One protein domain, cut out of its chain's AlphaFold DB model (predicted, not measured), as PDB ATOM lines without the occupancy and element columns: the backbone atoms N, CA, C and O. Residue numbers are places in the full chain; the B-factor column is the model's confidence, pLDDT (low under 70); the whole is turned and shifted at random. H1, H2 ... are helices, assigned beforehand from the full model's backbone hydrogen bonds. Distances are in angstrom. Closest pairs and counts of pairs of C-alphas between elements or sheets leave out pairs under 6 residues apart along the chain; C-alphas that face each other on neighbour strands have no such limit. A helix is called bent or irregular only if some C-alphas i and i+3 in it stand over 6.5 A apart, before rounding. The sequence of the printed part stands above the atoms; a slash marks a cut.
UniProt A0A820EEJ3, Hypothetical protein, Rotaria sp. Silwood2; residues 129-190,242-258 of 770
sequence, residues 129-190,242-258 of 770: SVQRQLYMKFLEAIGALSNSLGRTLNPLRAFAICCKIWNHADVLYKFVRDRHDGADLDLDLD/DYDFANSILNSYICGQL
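AT A GLANCE: This is residues 129 to 190 and 242 to 258 of the 770 residues of the protein "Hypothetical protein" of Rotaria sp. Silwood2 (UniProt A0A820EEJ3). Look first for long helix H1: H2 folds back beside its first part as a hairpin, short H4 also runs alongside, and H3 turns steeply off the end of H2. The printed part has 79 residues, with four named helices in the order H1, H2, H3, H4 and no named strand: all helix. It is compact, with radius of gyration of the C-alphas 12.6 A and spans 38 by 28 by 21 A.

IN THESE COORDINATES: Find C-alpha 129 at (-31.867, 28.516, -15.763), where H1, residues 129 to 149, begins its 30.1 A. H2 is residues 155 to 166, 15.9 A; H3, 170 to 180, 15.2 A. H4, 244 to 250, 9.7 A, ends at (-44.652, 30.762, -13.483); it is irregular, but only just: C-alphas 245 and 248 are 6.9 A apart.

HOW THE PARTS SIT: With residues 131 to 135 alone, H1 touches H2, closest at C-alphas 131 and 165, 5.8 A, opposite ways at a shallow 21 degrees. With 133 to 141 alone it touches H4, closest at C-alphas 137 and 245, 5.8 A. H2 touches H3 with 161 to 165 alone, closest at C-alphas 164 and 172, 4.8 A, a steep tilt of 61 degrees. O i to N i+4 pairs are all within hydrogen-bond range in H1 and H3, 7 of 8 in H2, 1 of 3 in H4, where 3 of 4 O i to N i+3 pairs are.

THE WHOLE: Residues 191 to 241 are not printed; C-alphas 190 and 242 are 18.8 A apart. Both links printed whole are tight. Look for pLDDT under 70 at 148 to 153 and 180 to 190.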
ATOM      1  N   SER A 129     -31.175  28.553 -14.463       91.38
ATOM      2  CA  SER A 129     -31.867  28.516 -15.763       91.38
ATOM      3  C   SER A 129     -33.242  29.197 -15.731       91.38
ATOM      4  O   SER A 129     -33.581  29.939 -16.652       91.38
ATOM      5  N   VAL A 130     -34.008  29.015 -14.646       93.12
ATOM      6  CA  VAL A 130     -35.318  29.665 -14.464       93.12
ATOM      7  C   VAL A 130     -35.164  31.157 -14.161       93.12
ATOM      8  O   VAL A 130     -35.862  31.977 -14.756       93.12
ATOM      9  N   GLN A 131     -34.224  31.541 -13.288       94.62
ATOM     10  CA  GLN A 131     -33.950  32.955 -13.002       94.62
ATOM     11  C   GLN A 131     -33.523  33.713 -14.263       94.62
ATOM     12  O   GLN A 131     -33.990  34.828 -14.488       94.62
ATOM     13  N   ARG A 132     -32.690  33.103 -15.117       92.62
ATOM     14  CA  ARG A 132     -32.279  33.672 -16.406       92.62
ATOM     15  C   ARG A 132     -33.476  33.858 -17.336       92.62
ATOM     16  O   ARG A 132     -33.619  34.940 -17.890       92.62
ATOM     17  N   GLN A 133     -34.352  32.862 -17.477       92.50
ATOM     18  CA  GLN A 133     -35.558  32.982 -18.311       92.50
ATOM     19  C   GLN A 133     -36.494  34.098 -17.815       92.50
ATOM     20  O   GLN A 133     -36.919  34.934 -18.614       92.50
ATOM     21  N   LEU A 134     -36.753  34.171 -16.504       93.44
ATOM     22  CA  LEU A 134     -37.550  35.242 -15.890       93.44
ATOM     23  C   LEU A 134     -36.912  36.625 -16.100       93.44
ATOM     24  O   LEU A 134     -37.611  37.583 -16.426       93.44
ATOM     25  N   TYR A 135     -35.587  36.731 -15.950       92.00
ATOM     26  CA  TYR A 135     -34.847  37.977 -16.152       92.00
ATOM     27  C   TYR A 135     -34.833  38.413 -17.627       92.00
ATOM     28  O   TYR A 135     -35.038  39.589 -17.912       92.00
ATOM     29  N   MET A 136     -34.685  37.482 -18.579       90.06
ATOM     30  CA  MET A 136     -34.792  37.785 -20.012       90.06
ATOM     31  C   MET A 136     -36.201  38.266 -20.382       90.06
ATOM     32  O   MET A 136     -36.328  39.325 -20.989       90.06
ATOM     33  N   LYS A 137     -37.266  37.579 -19.942       90.75
ATOM     34  CA  LYS A 137     -38.656  38.005 -20.208       90.75
ATOM     35  C   LYS A 137     -38.990  39.365 -19.591       90.75
ATOM     36  O   LYS A 137     -39.706  40.158 -20.197       90.75
ATOM     37  N   PHE A 138     -38.427  39.669 -18.425       90.06
ATOM     38  CA  PHE A 138     -38.502  40.996 -17.816       90.06
ATOM     39  C   PHE A 138     -37.822  42.080 -18.677       90.06
ATOM     40  O   PHE A 138     -38.398  43.150 -18.893       90.06
ATOM     41  N   LEU A 139     -36.620  41.808 -19.201       86.88
ATOM     42  CA  LEU A 139     -35.895  42.736 -20.077       86.88
ATOM     43  C   LEU A 139     -36.602  42.939 -21.426       86.88
ATOM     44  O   LEU A 139     -36.733  44.079 -21.869       86.88
ATOM     45  N   GLU A 140     -37.120  41.869 -22.039       86.75
ATOM     46  CA  GLU A 140     -37.968  41.934 -23.238       86.75
ATOM     47  C   GLU A 140     -39.179  42.851 -23.014       86.75
ATOM     48  O   GLU A 140     -39.442  43.744 -23.820       86.75
ATOM     49  N   ALA A 141     -39.885  42.683 -21.890       85.31
ATOM     50  CA  ALA A 141     -41.057  43.484 -21.549       85.31
ATOM     51  C   ALA A 141     -40.723  44.974 -21.330       85.31
ATOM     52  O   ALA A 141     -41.503  45.839 -21.730       85.31
ATOM     53  N   ILE A 142     -39.557  45.303 -20.756       82.44
ATOM     54  CA  ILE A 142     -39.086  46.697 -20.652       82.44
ATOM     55  C   ILE A 142     -38.716  47.272 -22.023       82.44
ATOM     56  O   ILE A 142     -39.076  48.414 -22.313       82.44
ATOM     57  N   GLY A 143     -38.033  46.501 -22.874       79.38
ATOM     58  CA  GLY A 143     -37.710  46.915 -24.242       79.38
ATOM     59  C   GLY A 143     -38.974  47.212 -25.053       79.38
ATOM     60  O   GLY A 143     -39.094  48.280 -25.655       79.38
ATOM     61  N   ALA A 144     -39.964  46.320 -24.979       79.62
ATOM     62  CA  ALA A 144     -41.272  46.503 -25.599       79.62
ATOM     63  C   ALA A 144     -42.015  47.737 -25.053       79.62
ATOM     64  O   ALA A 144     -42.529  48.529 -25.841       79.62
ATOM     65  N   LEU A 145     -42.031  47.958 -23.730       74.44
ATOM     66  CA  LEU A 145     -42.647  49.138 -23.106       74.44
ATOM     67  C   LEU A 145     -42.006  50.449 -23.597       74.44
ATOM     68  O   LEU A 145     -42.712  51.392 -23.969       74.44
ATOM     69  N   SER A 146     -40.670  50.485 -23.628       74.06
ATOM     70  CA  SER A 146     -39.891  51.640 -24.074       74.06
ATOM     71  C   SER A 146     -40.180  51.967 -25.539       74.06
ATOM     72  O   SER A 146     -40.488  53.114 -25.862       74.06
ATOM     73  N   ASN A 147     -40.161  50.954 -26.409       73.00
ATOM     74  CA  ASN A 147     -40.357  51.121 -27.850       73.00
ATOM     75  C   ASN A 147     -41.822  51.408 -28.226       73.00
ATOM     76  O   ASN A 147     -42.074  52.190 -29.136       73.00
ATOM     77  N   SER A 148     -42.794  50.802 -27.533       69.56
ATOM     78  CA  SER A 148     -44.217  50.906 -27.885       69.56
ATOM     79  C   SER A 148     -44.925  52.126 -27.294       69.56
ATOM     80  O   SER A 148     -45.905  52.578 -27.885       69.56
ATOM     81  N   LEU A 149     -44.492  52.642 -26.136       61.53
ATOM     82  CA  LEU A 149     -45.162  53.765 -25.459       61.53
ATOM     83  C   LEU A 149     -44.269  54.994 -25.240       61.53
ATOM     84  O   LEU A 149     -44.753  55.988 -24.696       61.53
ATOM     85  N   GLY A 150     -42.976  54.936 -25.581       60.50
ATOM     86  CA  GLY A 150     -42.010  55.978 -25.211       60.50
ATOM     87  C   GLY A 150     -41.841  56.126 -23.691       60.50
ATOM     88  O   GLY A 150     -41.437  57.181 -23.206       60.50
ATOM     89  N   ARG A 151     -42.209  55.092 -22.920       63.91
ATOM     90  CA  ARG A 151     -42.216  55.090 -21.452       63.91
ATOM     91  C   ARG A 151     -41.146  54.142 -20.931       63.91
ATOM     92  O   ARG A 151     -41.272  52.929 -21.051       63.91
ATOM     93  N   THR A 152     -40.126  54.694 -20.289       65.25
ATOM     94  CA  THR A 152     -39.156  53.912 -19.518       65.25
ATOM     95  C   THR A 152     -39.772  53.476 -18.187       65.25
ATOM     96  O   THR A 152     -40.500  54.233 -17.539       65.25
ATOM     97  N   LEU A 153     -39.489  52.242 -17.756       69.94
ATOM     98  CA  LEU A 153     -39.868  51.799 -16.415       69.94
ATOM     99  C   LEU A 153     -39.059  52.585 -15.372       69.94
ATOM    100  O   LEU A 153     -37.865  52.824 -15.548       69.94
ATOM    101  N   ASN A 154     -39.699  52.966 -14.265       75.25
ATOM    102  CA  ASN A 154     -39.005  53.605 -13.149       75.25
ATOM    103  C   ASN A 154     -37.873  52.673 -12.637       75.25
ATOM    104  O   ASN A 154     -38.185  51.542 -12.252       75.25
ATOM    105  N   PRO A 155     -36.597  53.113 -12.579       75.12
ATOM    106  CA  PRO A 155     -35.472  52.243 -12.213       75.12
ATOM    107  C   PRO A 155     -35.597  51.580 -10.838       75.12
ATOM    108  O   PRO A 155     -35.106  50.470 -10.645       75.12
ATOM    109  N   LEU A 156     -36.297  52.215  -9.893       77.12
ATOM    110  CA  LEU A 156     -36.534  51.663  -8.561       77.12
ATOM    111  C   LEU A 156     -37.547  50.516  -8.624       77.12
ATOM    112  O   LEU A 156     -37.328  49.479  -8.010       77.12
ATOM    113  N   ARG A 157     -38.615  50.643  -9.428       80.06
ATOM    114  CA  ARG A 157     -39.530  49.517  -9.685       80.06
ATOM    115  C   ARG A 157     -38.883  48.410 -10.513       80.06
ATOM    116  O   ARG A 157     -39.150  47.246 -10.240       80.06
ATOM    117  N   ALA A 158     -37.995  48.745 -11.451       83.31
ATOM    118  CA  ALA A 158     -37.200  47.743 -12.156       83.31
ATOM    119  C   ALA A 158     -36.358  46.923 -11.158       83.31
ATOM    120  O   ALA A 158     -36.508  45.706 -11.078       83.31
ATOM    121  N   PHE A 159     -35.567  47.594 -10.314       85.81
ATOM    122  CA  PHE A 159     -34.814  46.971  -9.219       85.81
ATOM    123  C   PHE A 159     -35.718  46.158  -8.277       85.81
ATOM    124  O   PHE A 159     -35.385  45.021  -7.938       85.81
ATOM    125  N   ALA A 160     -36.896  46.683  -7.922       85.62
ATOM    126  CA  ALA A 160     -37.844  46.015  -7.032       85.62
ATOM    127  C   ALA A 160     -38.453  44.723  -7.601       85.62
ATOM    128  O   ALA A 160     -38.907  43.870  -6.832       85.62
ATOM    129  N   ILE A 161     -38.484  44.569  -8.926       88.50
ATOM    130  CA  ILE A 161     -38.876  43.325  -9.595       88.50
ATOM    131  C   ILE A 161     -37.667  42.387  -9.673       88.50
ATOM    132  O   ILE A 161     -37.770  41.232  -9.264       88.50
ATOM    133  N   CYS A 162     -36.503  42.877 -10.109       90.44
ATOM    134  CA  CYS A 162     -35.325  42.030 -10.289       90.44
ATOM    135  C   CYS A 162     -34.785  41.425  -8.986       90.44
ATOM    136  O   CYS A 162     -34.363  40.273  -9.015       90.44
ATOM    137  N   CYS A 163     -34.885  42.116  -7.844       90.94
ATOM    138  CA  CYS A 163     -34.556  41.531  -6.536       90.94
ATOM    139  C   CYS A 163     -35.351  40.242  -6.257       90.94
ATOM    140  O   CYS A 163     -34.812  39.284  -5.711       90.94
ATOM    141  N   LYS A 164     -36.623  40.185  -6.681       91.56
ATOM    142  CA  LYS A 164     -37.467  38.986  -6.550       91.56
ATOM    143  C   LYS A 164     -37.058  37.865  -7.515       91.56
ATOM    144  O   LYS A 164     -37.411  36.716  -7.279       91.56
ATOM    145  N   ILE A 165     -36.325  38.187  -8.586       93.38
ATOM    146  CA  ILE A 165     -35.793  37.222  -9.556       93.38
ATOM    147  C   ILE A 165     -34.437  36.690  -9.079       93.38
ATOM    148  O   ILE A 165     -34.295  35.484  -8.890       93.38
ATOM    149  N   TRP A 166     -33.436  37.557  -8.878       92.94
ATOM    150  CA  TRP A 166     -32.046  37.126  -8.676       92.94
ATOM    151  C   TRP A 166     -31.750  36.556  -7.283       92.94
ATOM    152  O   TRP A 166     -30.798  35.790  -7.140       92.94
ATOM    153  N   ASN A 167     -32.590  36.841  -6.282       93.19
ATOM    154  CA  ASN A 167     -32.475  36.209  -4.967       93.19
ATOM    155  C   ASN A 167     -32.901  34.736  -5.018       93.19
ATOM    156  O   ASN A 167     -32.079  33.852  -4.786       93.19
ATOM    157  N   HIS A 168     -34.166  34.469  -5.359       95.25
ATOM    158  CA  HIS A 168     -34.694  33.122  -5.593       95.25
ATOM    159  C   HIS A 168     -36.040  33.194  -6.331       95.25
ATOM    160  O   HIS A 168     -36.913  33.945  -5.902       95.25
ATOM    161  N   ALA A 169     -36.265  32.386  -7.376       94.81
ATOM    162  CA  ALA A 169     -37.473  32.481  -8.214       94.81
ATOM    163  C   ALA A 169     -38.808  32.334  -7.437       94.81
ATOM    164  O   ALA A 169     -39.764  33.052  -7.729       94.81
ATOM    165  N   ASP A 170     -38.861  31.499  -6.385       94.44
ATOM    166  CA  ASP A 170     -40.003  31.445  -5.444       94.44
ATOM    167  C   ASP A 170     -40.440  32.813  -4.885       94.44
ATOM    168  O   ASP A 170     -41.621  32.987  -4.591       94.44
ATOM    169  N   VAL A 171     -39.520  33.769  -4.698       92.81
ATOM    170  CA  VAL A 171     -39.841  35.100  -4.149       92.81
ATOM    171  C   VAL A 171     -40.727  35.876  -5.123       92.81
ATOM    172  O   VAL A 171     -41.688  36.516  -4.697       92.81
ATOM    173  N   LEU A 172     -40.456  35.776  -6.430       92.44
ATOM    174  CA  LEU A 172     -41.340  36.315  -7.459       92.44
ATOM    175  C   LEU A 172     -42.640  35.510  -7.557       92.44
ATOM    176  O   LEU A 172     -43.711  36.106  -7.531       92.44
ATOM    177  N   TYR A 173     -42.557  34.175  -7.626       91.50
ATOM    178  CA  TYR A 173     -43.726  33.293  -7.745       91.50
ATOM    179  C   TYR A 173     -44.764  33.553  -6.642       91.50
ATOM    180  O   TYR A 173     -45.945  33.757  -6.927       91.50
ATOM    181  N   LYS A 174     -44.309  33.610  -5.385       88.62
ATOM    182  CA  LYS A 174     -45.154  33.896  -4.223       88.62
ATOM    183  C   LYS A 174     -45.766  35.293  -4.308       88.62
ATOM    184  O   LYS A 174     -46.971  35.422  -4.162       88.62
ATOM    185  N   PHE A 175     -44.972  36.317  -4.625       86.81
ATOM    186  CA  PHE A 175     -45.472  37.690  -4.756       86.81
ATOM    187  C   PHE A 175     -46.546  37.839  -5.848       86.81
ATOM    188  O   PHE A 175     -47.545  38.519  -5.632       86.81
ATOM    189  N   VAL A 176     -46.358  37.202  -7.010       87.31
ATOM    190  CA  VAL A 176     -47.323  37.257  -8.122       87.31
ATOM    191  C   VAL A 176     -48.626  36.551  -7.749       87.31
ATOM    192  O   VAL A 176     -49.699  37.126  -7.929       87.31
ATOM    193  N   ARG A 177     -48.555  35.345  -7.170       83.94
ATOM    194  CA  ARG A 177     -49.756  34.614  -6.744       83.94
ATOM    195  C   ARG A 177     -50.493  35.333  -5.613       83.94
ATOM    196  O   ARG A 177     -51.690  35.556  -5.728       83.94
ATOM    197  N   ASP A 178     -49.783  35.768  -4.575       81.44
ATOM    198  CA  ASP A 178     -50.392  36.449  -3.431       81.44
ATOM    199  C   ASP A 178     -51.051  37.796  -3.871       81.44
ATOM    200  O   ASP A 178     -52.081  38.185  -3.316       81.44
ATOM    201  N   ARG A 179     -50.550  38.463  -4.934       74.19
ATOM    202  CA  ARG A 179     -51.209  39.621  -5.595       74.19
ATOM    203  C   ARG A 179     -52.471  39.224  -6.378       74.19
ATOM    204  O   ARG A 179     -53.452  39.963  -6.322       74.19
ATOM    205  N   HIS A 180     -52.486  38.081  -7.071       68.12
ATOM    206  CA  HIS A 180     -53.701  37.545  -7.711       68.12
ATOM    207  C   HIS A 180     -54.779  37.146  -6.690       68.12
ATOM    208  O   HIS A 180     -55.961  37.377  -6.938       68.12
ATOM    209  N   ASP A 181     -54.377  36.627  -5.526       60.53
ATOM    210  CA  ASP A 181     -55.266  36.288  -4.404       60.53
ATOM    211  C   ASP A 181     -55.775  37.533  -3.632       60.53
ATOM    212  O   ASP A 181     -56.517  37.413  -2.655       60.53
ATOM    213  N   GLY A 182     -55.409  38.747  -4.068       53.53
ATOM    214  CA  GLY A 182     -55.907  40.015  -3.527       53.53
ATOM    215  C   GLY A 182     -55.192  40.519  -2.267       53.53
ATOM    216  O   GLY A 182     -55.725  41.393  -1.581       53.53
ATOM    217  N   ALA A 183     -54.002  40.001  -1.941       48.88
ATOM    218  CA  ALA A 183     -53.209  40.500  -0.821       48.88
ATOM    219  C   ALA A 183     -52.377  41.734  -1.222       48.88
ATOM    220  O   ALA A 183     -51.434  41.648  -2.011       48.88
ATOM    221  N   ASP A 184     -52.693  42.885  -0.623       42.44
ATOM    222  CA  ASP A 184     -51.949  44.142  -0.782       42.44
ATOM    223  C   ASP A 184     -50.564  44.047  -0.099       42.44
ATOM    224  O   ASP A 184     -50.387  44.410   1.068       42.44
ATOM    225  N   LEU A 185     -49.575  43.498  -0.817       49.25
ATOM    226  CA  LEU A 185     -48.239  43.180  -0.288       49.25
ATOM    227  C   LEU A 185     -47.074  43.924  -0.978       49.25
ATOM    228  O   LEU A 185     -45.922  43.502  -0.860       49.25
ATOM    229  N   ASP A 186     -47.328  45.045  -1.667       45.97
ATOM    230  CA  ASP A 186     -46.288  45.885  -2.307       45.97
ATOM    231  C   ASP A 186     -45.516  46.753  -1.280       45.97
ATOM    232  O   ASP A 186     -45.454  47.979  -1.370       45.97
ATOM    233  N   LEU A 187     -44.961  46.109  -0.245       50.06
ATOM    234  CA  LEU A 187     -44.338  46.758   0.914       50.06
ATOM    235  C   LEU A 187     -43.074  46.020   1.403       50.06
ATOM    236  O   LEU A 187     -42.987  45.642   2.569       50.06
ATOM    237  N   ASP A 188     -42.088  45.807   0.525       49.25
ATOM    238  CA  ASP A 188     -40.842  45.131   0.944       49.25
ATOM    239  C   ASP A 188     -39.541  45.593   0.263       49.25
ATOM    240  O   ASP A 188     -38.469  45.047   0.509       49.25
ATOM    241  N   LEU A 189     -39.597  46.620  -0.589       47.53
ATOM    242  CA  LEU A 189     -38.405  47.304  -1.097       47.53
ATOM    243  C   LEU A 189     -38.635  48.811  -1.038       47.53
ATOM    244  O   LEU A 189     -39.078  49.468  -1.975       47.53
ATOM    245  N   ASP A 190     -38.328  49.330   0.142       43.28
ATOM    246  CA  ASP A 190     -38.525  50.697   0.615       43.28
ATOM    247  C   ASP A 190     -37.454  51.637   0.001       43.28
ATOM    248  O   ASP A 190     -36.639  52.243   0.701       43.28
ATOM    249  N   ASP A 242     -47.236  45.459 -15.141       73.88
ATOM    250  CA  ASP A 242     -47.716  44.249 -14.481       73.88
ATOM    251  C   ASP A 242     -46.740  43.075 -14.642       73.88
ATOM    252  O   ASP A 242     -45.800  43.101 -15.441       73.88
ATOM    253  N   TYR A 243     -46.968  42.023 -13.864       85.00
ATOM    254  CA  TYR A 243     -46.104  40.847 -13.797       85.00
ATOM    255  C   TYR A 243     -46.379  39.807 -14.901       85.00
ATOM    256  O   TYR A 243     -45.751  38.750 -14.912       85.00
ATOM    257  N   ASP A 244     -47.244  40.126 -15.874       85.19
ATOM    258  CA  ASP A 244     -47.647  39.257 -16.993       85.19
ATOM    259  C   ASP A 244     -46.480  38.616 -17.756       85.19
ATOM    260  O   ASP A 244     -46.584  37.472 -18.204       85.19
ATOM    261  N   PHE A 245     -45.339  39.310 -17.856       88.19
ATOM    262  CA  PHE A 245     -44.119  38.785 -18.482       88.19
ATOM    263  C   PHE A 245     -43.665  37.446 -17.869       88.19
ATOM    264  O   PHE A 245     -43.082  36.609 -18.562       88.19
ATOM    265  N   ALA A 246     -43.931  37.237 -16.576       89.44
ATOM    266  CA  ALA A 246     -43.524  36.058 -15.826       89.44
ATOM    267  C   ALA A 246     -44.534  34.907 -15.935       89.44
ATOM    268  O   ALA A 246     -44.134  33.749 -15.819       89.44
ATOM    269  N   ASN A 247     -45.818  35.187 -16.190       87.56
ATOM    270  CA  ASN A 247     -46.905  34.199 -16.113       87.56
ATOM    271  C   ASN A 247     -46.674  32.980 -17.026       87.56
ATOM    272  O   ASN A 247     -46.944  31.849 -16.627       87.56
ATOM    273  N   SER A 248     -46.075  33.181 -18.204       87.81
ATOM    274  CA  SER A 248     -45.701  32.092 -19.126       87.81
ATOM    275  C   SER A 248     -44.719  31.065 -18.534       87.81
ATOM    276  O   SER A 248     -44.779  29.894 -18.900       87.81
ATOM    277  N   ILE A 249     -43.853  31.485 -17.606       89.75
ATOM    278  CA  ILE A 249     -42.878  30.635 -16.902       89.75
ATOM    279  C   ILE A 249     -43.450  30.169 -15.555       89.75
ATOM    280  O   ILE A 249     -43.296  29.010 -15.177       89.75
ATOM    281  N   LEU A 250     -44.131  31.056 -14.821       89.62
ATOM    282  CA  LEU A 250     -44.652  30.762 -13.483       89.62
ATOM    283  C   LEU A 250     -45.797  29.732 -13.493       89.62
ATOM    284  O   LEU A 250     -45.951  29.004 -12.516       89.62
ATOM    285  N   ASN A 251     -46.544  29.606 -14.596       86.56
ATOM    286  CA  ASN A 251     -47.612  28.607 -14.746       86.56
ATOM    287  C   ASN A 251     -47.115  27.147 -14.739       86.56
ATOM    288  O   ASN A 251     -47.880  26.250 -14.395       86.56
ATOM    289  N   SER A 252     -45.856  26.897 -15.113       87.31
ATOM    290  CA  SER A 252     -45.216  25.570 -15.090       87.31
ATOM    291  C   SER A 252     -44.111  25.454 -14.030       87.31
ATOM    292  O   SER A 252     -43.407  24.445 -13.967       87.31
ATOM    293  N   TYR A 253     -43.955  26.474 -13.182       91.50
ATOM    294  CA  TYR A 253     -42.876  26.565 -12.205       91.50
ATOM    295  C   TYR A 253     -43.123  25.702 -10.958       91.50
ATOM    296  O   TYR A 253     -44.144  25.824 -10.280       91.50
ATOM    297  N   ILE A 254     -42.133  24.880 -10.599       88.88
ATOM    298  CA  ILE A 254     -42.145  24.070  -9.376       88.88
ATOM    299  C   ILE A 254     -41.474  24.866  -8.248       88.88
ATOM    300  O   ILE A 254     -40.252  24.995  -8.191       88.88
ATOM    301  N   CYS A 255     -42.283  25.407  -7.336       89.19
ATOM    302  CA  CYS A 255     -41.779  26.110  -6.154       89.19
ATOM    303  C   CYS A 255     -41.167  25.156  -5.107       89.19
ATOM    304  O   CYS A 255     -41.457  23.961  -5.084       89.19
ATOM    305  N   GLY A 256     -40.329  25.694  -4.217       88.50
ATOM    306  CA  GLY A 256     -39.711  24.944  -3.117       88.50
ATOM    307  C   GLY A 256     -38.449  24.152  -3.475       88.50
ATOM    308  O   GLY A 256     -37.939  23.434  -2.621       88.50
ATOM    309  N   GLN A 257     -37.915  24.285  -4.691       90.88
ATOM    310  CA  GLN A 257     -36.628  23.695  -5.081       90.88
ATOM    311  C   GLN A 257     -35.497  24.713  -4.880       90.88
ATOM    312  O   GLN A 257     -35.521  25.780  -5.488       90.88
ATOM    313  N   LEU A 258     -34.491  24.376  -4.066       90.88
ATOM    314  CA  LEU A 258     -33.374  25.275  -3.733       90.88
ATOM    315  C   LEU A 258     -32.521  25.673  -4.957       90.88
ATOM    316  O   LEU A 258     -32.072  26.814  -5.060       90.88
TER     317      LEU A 258